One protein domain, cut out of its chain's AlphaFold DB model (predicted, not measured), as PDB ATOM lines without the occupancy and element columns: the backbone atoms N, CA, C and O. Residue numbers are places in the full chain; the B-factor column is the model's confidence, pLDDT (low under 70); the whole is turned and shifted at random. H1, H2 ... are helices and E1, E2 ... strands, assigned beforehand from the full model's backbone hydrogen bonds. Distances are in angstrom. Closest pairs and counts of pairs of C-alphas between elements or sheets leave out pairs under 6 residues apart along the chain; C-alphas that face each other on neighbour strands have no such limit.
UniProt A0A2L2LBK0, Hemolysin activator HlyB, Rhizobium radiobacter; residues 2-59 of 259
ATOM      1  N   GLU A   2      -8.407  -4.141  14.721       84.62
ATOM      2  CA  GLU A   2      -9.798  -4.501  14.419       84.62
ATOM      3  C   GLU A   2     -10.351  -3.832  13.148       84.62
ATOM      4  O   GLU A   2     -10.857  -4.531  12.277       84.62
ATOM      5  N   ASP A   3     -10.142  -2.524  12.966       86.50
ATOM      6  CA  ASP A   3     -10.601  -1.799  11.764       86.50
ATOM      7  C   ASP A   3     -10.020  -2.345  10.452       86.50
ATOM      8  O   ASP A   3     -10.704  -2.402   9.434       86.50
ATOM      9  N   VAL A   4      -8.760  -2.783  10.485       86.06
ATOM     10  CA  VAL A   4      -8.025  -3.285   9.315       86.06
ATOM     11  C   VAL A   4      -8.419  -4.729   9.000       86.06
ATOM     12  O   VAL A   4      -8.439  -5.131   7.840       86.06
ATOM     13  N   THR A   5      -8.763  -5.515  10.023       86.38
ATOM     14  CA  THR A   5      -9.121  -6.931   9.875       86.38
ATOM     15  C   THR A   5     -10.617  -7.155   9.639       86.38
ATOM     16  O   THR A   5     -10.996  -8.159   9.040       86.38
ATOM     17  N   ARG A   6     -11.484  -6.229  10.070       86.69
ATOM     18  CA  ARG A   6     -12.953  -6.337   9.981       86.69
ATOM     19  C   ARG A   6     -13.492  -6.604   8.566       86.69
ATOM     20  O   ARG A   6     -14.381  -7.450   8.462       86.69
ATOM     21  N   PRO A   7     -12.970  -5.993   7.482       86.12
ATOM     22  CA  PRO A   7     -13.418  -6.297   6.117       86.12
ATOM     23  C   PRO A   7     -13.192  -7.758   5.707       86.12
ATOM     24  O   PRO A   7     -13.899  -8.279   4.849       86.12
ATOM     25  N   PHE A   8     -12.225  -8.427   6.338       84.44
ATOM     26  CA  PHE A   8     -11.858  -9.812   6.055       84.44
ATOM     27  C   PHE A   8     -12.536 -10.804   7.005       84.44
ATOM     28  O   PHE A   8     -12.532 -11.992   6.727       84.44
ATOM     29  N   ALA A   9     -13.132 -10.354   8.112       75.62
ATOM     30  CA  ALA A   9     -13.670 -11.236   9.151       75.62
ATOM     31  C   ALA A   9     -15.013 -11.904   8.791       75.62
ATOM     32  O   ALA A   9     -15.402 -12.873   9.437       75.62
ATOM     33  N   LEU A  10     -15.736 -11.393   7.786       70.56
ATOM     34  CA  LEU A  10     -17.110 -11.808   7.455       70.56
ATOM     35  C   LEU A  10     -17.255 -12.431   6.054       70.56
ATOM     36  O   LEU A  10     -18.375 -12.651   5.597       70.56
ATOM     37  N   SER A  11     -16.147 -12.715   5.363       73.50
ATOM     38  CA  SER A  11     -16.136 -13.281   4.007       73.50
ATOM     39  C   SER A  11     -15.536 -14.693   3.961       73.50
ATOM     40  O   SER A  11     -14.758 -15.094   4.831       73.50
ATOM     41  N   CYS A  12     -15.902 -15.468   2.932       78.62
ATOM     42  CA  CYS A  12     -15.227 -16.730   2.626       78.62
ATOM     43  C   CYS A  12     -13.749 -16.455   2.323       78.62
ATOM     44  O   CYS A  12     -13.442 -15.630   1.463       78.62
ATOM     45  N   GLN A  13     -12.847 -17.154   3.016       80.81
ATOM     46  CA  GLN A  13     -11.414 -16.923   2.864       80.81
ATOM     47  C   GLN A  13     -10.873 -17.622   1.615       80.81
ATOM     48  O   GLN A  13     -10.841 -18.849   1.548       80.81
ATOM     49  N   SER A  14     -10.437 -16.834   0.637       83.38
ATOM     50  CA  SER A  14      -9.668 -17.293  -0.518       83.38
ATOM     51  C   SER A  14      -8.192 -16.925  -0.338       83.38
ATOM     52  O   SER A  14      -7.837 -16.107   0.511       83.38
ATOM     53  N   ASN A  15      -7.309 -17.475  -1.174       85.12
ATOM     54  CA  ASN A  15      -5.899 -17.064  -1.173       85.12
ATOM     55  C   ASN A  15      -5.738 -15.549  -1.392       85.12
ATOM     56  O   ASN A  15      -4.831 -14.931  -0.835       85.12
ATOM     57  N   GLU A  16      -6.640 -14.939  -2.163       86.44
ATOM     58  CA  GLU A  16      -6.659 -13.497  -2.400       86.44
ATOM     59  C   GLU A  16      -7.070 -12.713  -1.146       86.44
ATOM     60  O   GLU A  16      -6.396 -11.746  -0.791       86.44
ATOM     61  N   SER A  17      -8.115 -13.145  -0.427       87.44
ATOM     62  CA  SER A  17      -8.542 -12.465   0.805       87.44
ATOM     63  C   SER A  17      -7.483 -12.567   1.903       87.44
ATOM     64  O   SER A  17      -7.220 -11.585   2.594       87.44
ATOM     65  N   VAL A  18      -6.818 -13.722   2.020       88.88
ATOM     66  CA  VAL A  18      -5.719 -13.944   2.969       88.88
ATOM     67  C   VAL A  18      -4.506 -13.080   2.616       88.88
ATOM     68  O   VAL A  18      -3.934 -12.433   3.494       88.88
ATOM     69  N   GLY A  19      -4.134 -13.008   1.333       89.62
ATOM     70  CA  GLY A  19      -3.072 -12.114   0.864       89.62
ATOM     71  C   GLY A  19      -3.395 -10.637   1.112       89.62
ATOM     72  O   GLY A  19      -2.539  -9.880   1.572       89.62
ATOM     73  N   GLY A  20      -4.649 -10.236   0.878       91.00
ATOM     74  CA  GLY A  20      -5.154  -8.896   1.178       91.00
ATOM     75  C   GLY A  20      -5.081  -8.558   2.667       91.00
ATOM     76  O   GLY A  20      -4.599  -7.484   3.024       91.00
ATOM     77  N   LEU A  21      -5.468  -9.494   3.536       91.38
ATOM     78  CA  LEU A  21      -5.386  -9.348   4.988       91.38
ATOM     79  C   LEU A  21      -3.933  -9.200   5.461       91.38
ATOM     80  O   LEU A  21      -3.633  -8.286   6.226       91.38
ATOM     81  N   LEU A  22      -3.018 -10.047   4.976       93.00
ATOM     82  CA  LEU A  22      -1.586  -9.941   5.283       93.00
ATOM     83  C   LEU A  22      -1.022  -8.581   4.860       93.00
ATOM     84  O   LEU A  22      -0.328  -7.930   5.640       93.00
ATOM     85  N   LYS A  23      -1.359  -8.119   3.649       93.00
ATOM     86  CA  LYS A  23      -0.948  -6.800   3.153       93.00
ATOM     87  C   LYS A  23      -1.503  -5.672   4.020       93.00
ATOM     88  O   LYS A  23      -0.766  -4.744   4.332       93.00
ATOM     89  N   ALA A  24      -2.766  -5.760   4.429       93.31
ATOM     90  CA  ALA A  24      -3.413  -4.757   5.265       93.31
ATOM     91  C   ALA A  24      -2.777  -4.687   6.664       93.31
ATOM     92  O   ALA A  24      -2.477  -3.600   7.157       93.31
ATOM     93  N   VAL A  25      -2.490  -5.840   7.281       93.94
ATOM     94  CA  VAL A  25      -1.799  -5.910   8.579       93.94
ATOM     95  C   VAL A  25      -0.365  -5.385   8.471       93.94
ATOM     96  O   VAL A  25       0.045  -4.584   9.308       93.94
ATOM     97  N   ASN A  26       0.389  -5.776   7.440       94.19
ATOM     98  CA  ASN A  26       1.748  -5.268   7.217       94.19
ATOM     99  C   ASN A  26       1.756  -3.754   6.965       94.19
ATOM    100  O   ASN A  26       2.589  -3.052   7.532       94.19
ATOM    101  N   GLY A  27       0.797  -3.247   6.183       94.69
ATOM    102  CA  GLY A  27       0.594  -1.813   5.968       94.69
ATOM    103  C   GLY A  27       0.346  -1.067   7.278       94.69
ATOM    104  O   GLY A  27       1.042  -0.104   7.566       94.69
ATOM    105  N   LEU A  28      -0.536  -1.586   8.143       95.31
ATOM    106  CA  LEU A  28      -0.796  -1.002   9.465       95.31
ATOM    107  C   LEU A  28       0.473  -0.877  10.325       95.31
ATOM    108  O   LEU A  28       0.617   0.094  11.066       95.31
ATOM    109  N   PHE A  29       1.364  -1.871  10.290       95.62
ATOM    110  CA  PHE A  29       2.627  -1.805  11.028       95.62
ATOM    111  C   PHE A  29       3.608  -0.820  10.393       95.62
ATOM    112  O   PHE A  29       4.217  -0.038  11.122       95.62
ATOM    113  N   ALA A  30       3.722  -0.814   9.065       94.44
ATOM    114  CA  ALA A  30       4.562   0.133   8.339       94.44
ATOM    115  C   ALA A  30       4.131   1.590   8.583       94.44
ATOM    116  O   ALA A  30       4.978   2.415   8.915       94.44
ATOM    117  N   ASP A  31       2.827   1.879   8.535       95.12
ATOM    118  CA  ASP A  31       2.253   3.209   8.798       95.12
ATOM    119  C   ASP A  31       2.519   3.686  10.232       95.12
ATOM    120  O   ASP A  31       2.612   4.880  10.502       95.12
ATOM    121  N   LYS A  32       2.670   2.743  11.165       95.94
ATOM    122  CA  LYS A  32       3.053   3.009  12.555       95.94
ATOM    123  C   LYS A  32       4.565   3.074  12.774       95.94
ATOM    124  O   LYS A  32       4.983   3.120  13.920       95.94
ATOM    125  N   GLY A  33       5.378   3.025  11.720       95.69
ATOM    126  CA  GLY A  33       6.839   3.099  11.810       95.69
ATOM    127  C   GLY A  33       7.550   1.758  12.023       95.69
ATOM    128  O   GLY A  33       8.776   1.730  12.108       95.69
ATOM    129  N   PHE A  34       6.840   0.627  12.051       96.62
ATOM    130  CA  PHE A  34       7.418  -0.718  12.194       96.62
ATOM    131  C   PHE A  34       7.703  -1.366  10.831       96.62
ATOM    132  O   PHE A  34       7.187  -2.439  10.513       96.62
ATOM    133  N   ALA A  35       8.538  -0.720  10.016       92.81
ATOM    134  CA  ALA A  35       8.748  -1.071   8.606       92.81
ATOM    135  C   ALA A  35       9.239  -2.513   8.349       92.81
ATOM    136  O   ALA A  35       8.956  -3.082   7.298       92.81
ATOM    137  N   THR A  36       9.965  -3.119   9.292       94.12
ATOM    138  CA  THR A  36      10.506  -4.486   9.158       94.12
ATOM    139  C   THR A  36       9.680  -5.543   9.893       94.12
ATOM    140  O   THR A  36      10.059  -6.714   9.926       94.12
ATOM    141  N   THR A  37       8.552  -5.153  10.491       95.19
ATOM    142  CA  THR A  37       7.637  -6.082  11.158       95.19
ATOM    143  C   THR A  37       6.731  -6.741  10.132       95.19
ATOM    144  O   THR A  37       6.099  -6.061   9.328       95.19
ATOM    145  N   GLN A  38       6.655  -8.070  10.169       92.94
ATOM    146  CA  GLN A  38       5.881  -8.837   9.197       92.94
ATOM    147  C   GLN A  38       4.889  -9.773   9.881       92.94
ATOM    148  O   GLN A  38       5.232 -10.539  10.782       92.94
ATOM    149  N   ALA A  39       3.647  -9.732   9.414       93.12
ATOM    150  CA  ALA A  39       2.664 -10.775   9.618       93.12
ATOM    151  C   ALA A  39       2.934 -11.928   8.648       93.12
ATOM    152  O   ALA A  39       3.119 -11.719   7.448       93.12
ATOM    153  N   TRP A  40       2.921 -13.147   9.172       91.06
ATOM    154  CA  TRP A  40       3.016 -14.376   8.400       91.06
ATOM    155  C   TRP A  40       1.919 -15.353   8.815       91.06
ATOM    156  O   TRP A  40       1.391 -15.303   9.934       91.06
ATOM    157  N   LEU A  41       1.573 -16.238   7.885       92.00
ATOM    158  CA  LEU A  41       0.569 -17.267   8.090       92.00
ATOM    159  C   LEU A  41       1.256 -18.596   8.442       92.00
ATOM    160  O   LEU A  41       1.905 -19.174   7.568       92.00
ATOM    161  N   PRO A  42       1.146 -19.091   9.688       92.31
ATOM    162  CA  PRO A  42       1.619 -20.422  10.032       92.31
ATOM    163  C   PRO A  42       0.775 -21.513   9.385       92.31
ATOM    164  O   PRO A  42      -0.410 -21.314   9.110       92.31
ATOM    165  N   GLU A  43       1.391 -22.680   9.204       90.88
ATOM    166  CA  GLU A  43       0.678 -23.906   8.862       90.88
ATOM    167  C   GLU A  43      -0.374 -24.197   9.939       90.88
ATOM    168  O   GLU A  43      -0.074 -24.208  11.136       90.88
ATOM    169  N   GLN A  44      -1.627 -24.345   9.514       90.19
ATOM    170  CA  GLN A  44      -2.775 -24.499  10.401       90.19
ATOM    171  C   GLN A  44      -3.966 -25.099   9.648       90.19
ATOM    172  O   GLN A  44      -4.123 -24.887   8.445       90.19
ATOM    173  N   ASP A  45      -4.844 -25.788  10.375       88.38
ATOM    174  CA  ASP A  45      -6.123 -26.264   9.851       88.38
ATOM    175  C   ASP A  45      -7.241 -25.262  10.179       88.38
ATOM    176  O   ASP A  45      -7.789 -25.217  11.289       88.38
ATOM    177  N   ILE A  46      -7.578 -24.434   9.191       86.38
ATOM    178  CA  ILE A  46      -8.659 -23.445   9.296       86.38
ATOM    179  C   ILE A  46     -10.054 -24.061   9.141       86.38
ATOM    180  O   ILE A  46     -11.031 -23.462   9.588       86.38
ATOM    181  N   ALA A  47     -10.169 -25.248   8.536       85.75
ATOM    182  CA  ALA A  47     -11.452 -25.919   8.347       85.75
ATOM    183  C   ALA A  47     -11.957 -26.498   9.675       85.75
ATOM    184  O   ALA A  47     -13.137 -26.355  10.007       85.75
ATOM    185  N   ALA A  48     -11.049 -27.085  10.461       88.62
ATOM    186  CA  ALA A  48     -11.352 -27.596  11.792       88.62
ATOM    187  C   ALA A  48     -11.551 -26.472  12.822       88.62
ATOM    188  O   ALA A  48     -12.512 -26.494  13.591       88.62
ATOM    189  N   SER A  49     -10.659 -25.475  12.837       86.62
ATOM    190  CA  SER A  49     -10.648 -24.424  13.869       86.62
ATOM    191  C   SER A  49     -11.624 -23.272  13.615       86.62
ATOM    192  O   SER A  49     -11.924 -22.510  14.538       86.62
ATOM    193  N   ARG A  50     -12.083 -23.099  12.364       86.19
ATOM    194  CA  ARG A  50     -12.855 -21.933  11.891       86.19
ATOM    195  C   ARG A  50     -12.210 -20.583  12.237       86.19
ATOM    196  O   ARG A  50     -12.892 -19.563  12.266       86.19
ATOM    197  N   THR A  51     -10.905 -20.578  12.504       86.94
ATOM    198  CA  THR A  51     -10.150 -19.412  12.959       86.94
ATOM    199  C   THR A  51      -8.881 -19.301  12.132       86.94
ATOM    200  O   THR A  51      -8.101 -20.245  12.060       86.94
ATOM    201  N   LEU A  52      -8.661 -18.137  11.523       87.88
ATOM    202  CA  LEU A  52      -7.413 -17.829  10.836       87.88
ATOM    203  C   LEU A  52      -6.463 -17.139  11.817       87.88
ATOM    204  O   LEU A  52      -6.700 -16.007  12.237       87.88
ATOM    205  N   VAL A  53      -5.381 -17.817  12.177       89.88
ATOM    206  CA  VAL A  53      -4.350 -17.288  13.066       89.88
ATOM    207  C   VAL A  53      -3.235 -16.676  12.232       89.88
ATOM    208  O   VAL A  53      -2.575 -17.359  11.455       89.88
ATOM    209  N   LEU A  54      -2.984 -15.387  12.436       90.50
ATOM    210  CA  LEU A  54      -1.824 -14.684  11.894       90.50
ATOM    211  C   LEU A  54      -0.788 -14.506  12.997       90.50
ATOM    212  O   LEU A  54      -1.136 -14.138  14.121       90.50
ATOM    213  N   ARG A  55       0.490 -14.718  12.682       93.19
ATOM    214  CA  ARG A  55       1.580 -14.415  13.610       93.19
ATOM    215  C   ARG A  55       2.342 -13.195  13.117       93.19
ATOM    216  O   ARG A  55       2.834 -13.177  11.998       93.19
ATOM    217  N   VAL A  56       2.467 -12.189  13.974       94.50
ATOM    218  CA  VAL A  56       3.287 -11.006  13.706       94.50
ATOM    219  C   VAL A  56       4.658 -11.218  14.328       94.50
ATOM    220  O   VAL A  56       4.761 -11.515  15.518       94.50
ATOM    221  N   VAL A  57       5.708 -11.081  13.525       94.88
ATOM    222  CA  VAL A  57       7.094 -11.152  13.982       94.88
ATOM    223  C   VAL A  57       7.682  -9.745  13.909       94.88
ATOM    224  O   VAL A  57       7.799  -9.199  12.808       94.88
ATOM    225  N   PRO A  58       8.023  -9.134  15.058       95.75
ATOM    226  CA  PRO A  58       8.646  -7.822  15.067       95.75
ATOM    227  C   PRO A  58      10.047  -7.918  14.470       95.75
ATOM    228  O   PRO A  58      10.851  -8.745  14.903       95.75
ATOM    229  N   GLY A  59      10.334  -7.057  13.498       96.19
ATOM    230  CA  GLY A  59      11.678  -6.927  12.956       96.19
ATOM    231  C   GLY A  59      12.598  -6.262  13.977       96.19
ATOM    232  O   GLY A  59      12.235  -5.245  14.573       96.19
TER     233      GLY A  59
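This is residues 2 to 59 of the 259 residues of the protein "Hemolysin activator HlyB" of Rhizobium radiobacter (UniProt A0A2L2LBK0). The long helix H2 lies in the middle, with H1 folded back along one side and a small ribbon of antiparallel strands, E1 and E2, on the other; H3 sits at the far end of the loop joining the strands. The 58 printed residues, mostly helix by class, include H1, H2, E1, H3, E2 in that order; the whole is compact, radius of gyration of the C-alphas 11.7 A, spanning 35 by 22 by 18 A.

H1, residues 2 to 8, and H2, residues 15 to 31, form a helical hairpin: they touch, opposite ways, at a shallow tilt of 17 degrees, closest C-alphas Val 4 and Ala 24, 6.3 A. The closest C-alphas of H2 and E1, residues 38 to 40, are Asn 26 and Gln 38, 5.8 A. E1 and E2, residues 55 to 57, are antiparallel; N 40 and O 55, 2.8 A, are within hydrogen-bond range. H3, residues 46 to 49, is apart from H1 and H2. Every O i to N i+4 pair is within range in H2, but 1 of 3 in H1, with 2 of 4 O i to N i+3 pairs; H3 is too short.

H1 begins at C-alpha 2 (-9.798, -4.501, 14.419); H2 is 24.0 A long; E2 ends at C-alpha 57 (7.094, -11.152, 13.982).

The printed part has no cut, no link is long, and no printed residue is under 70.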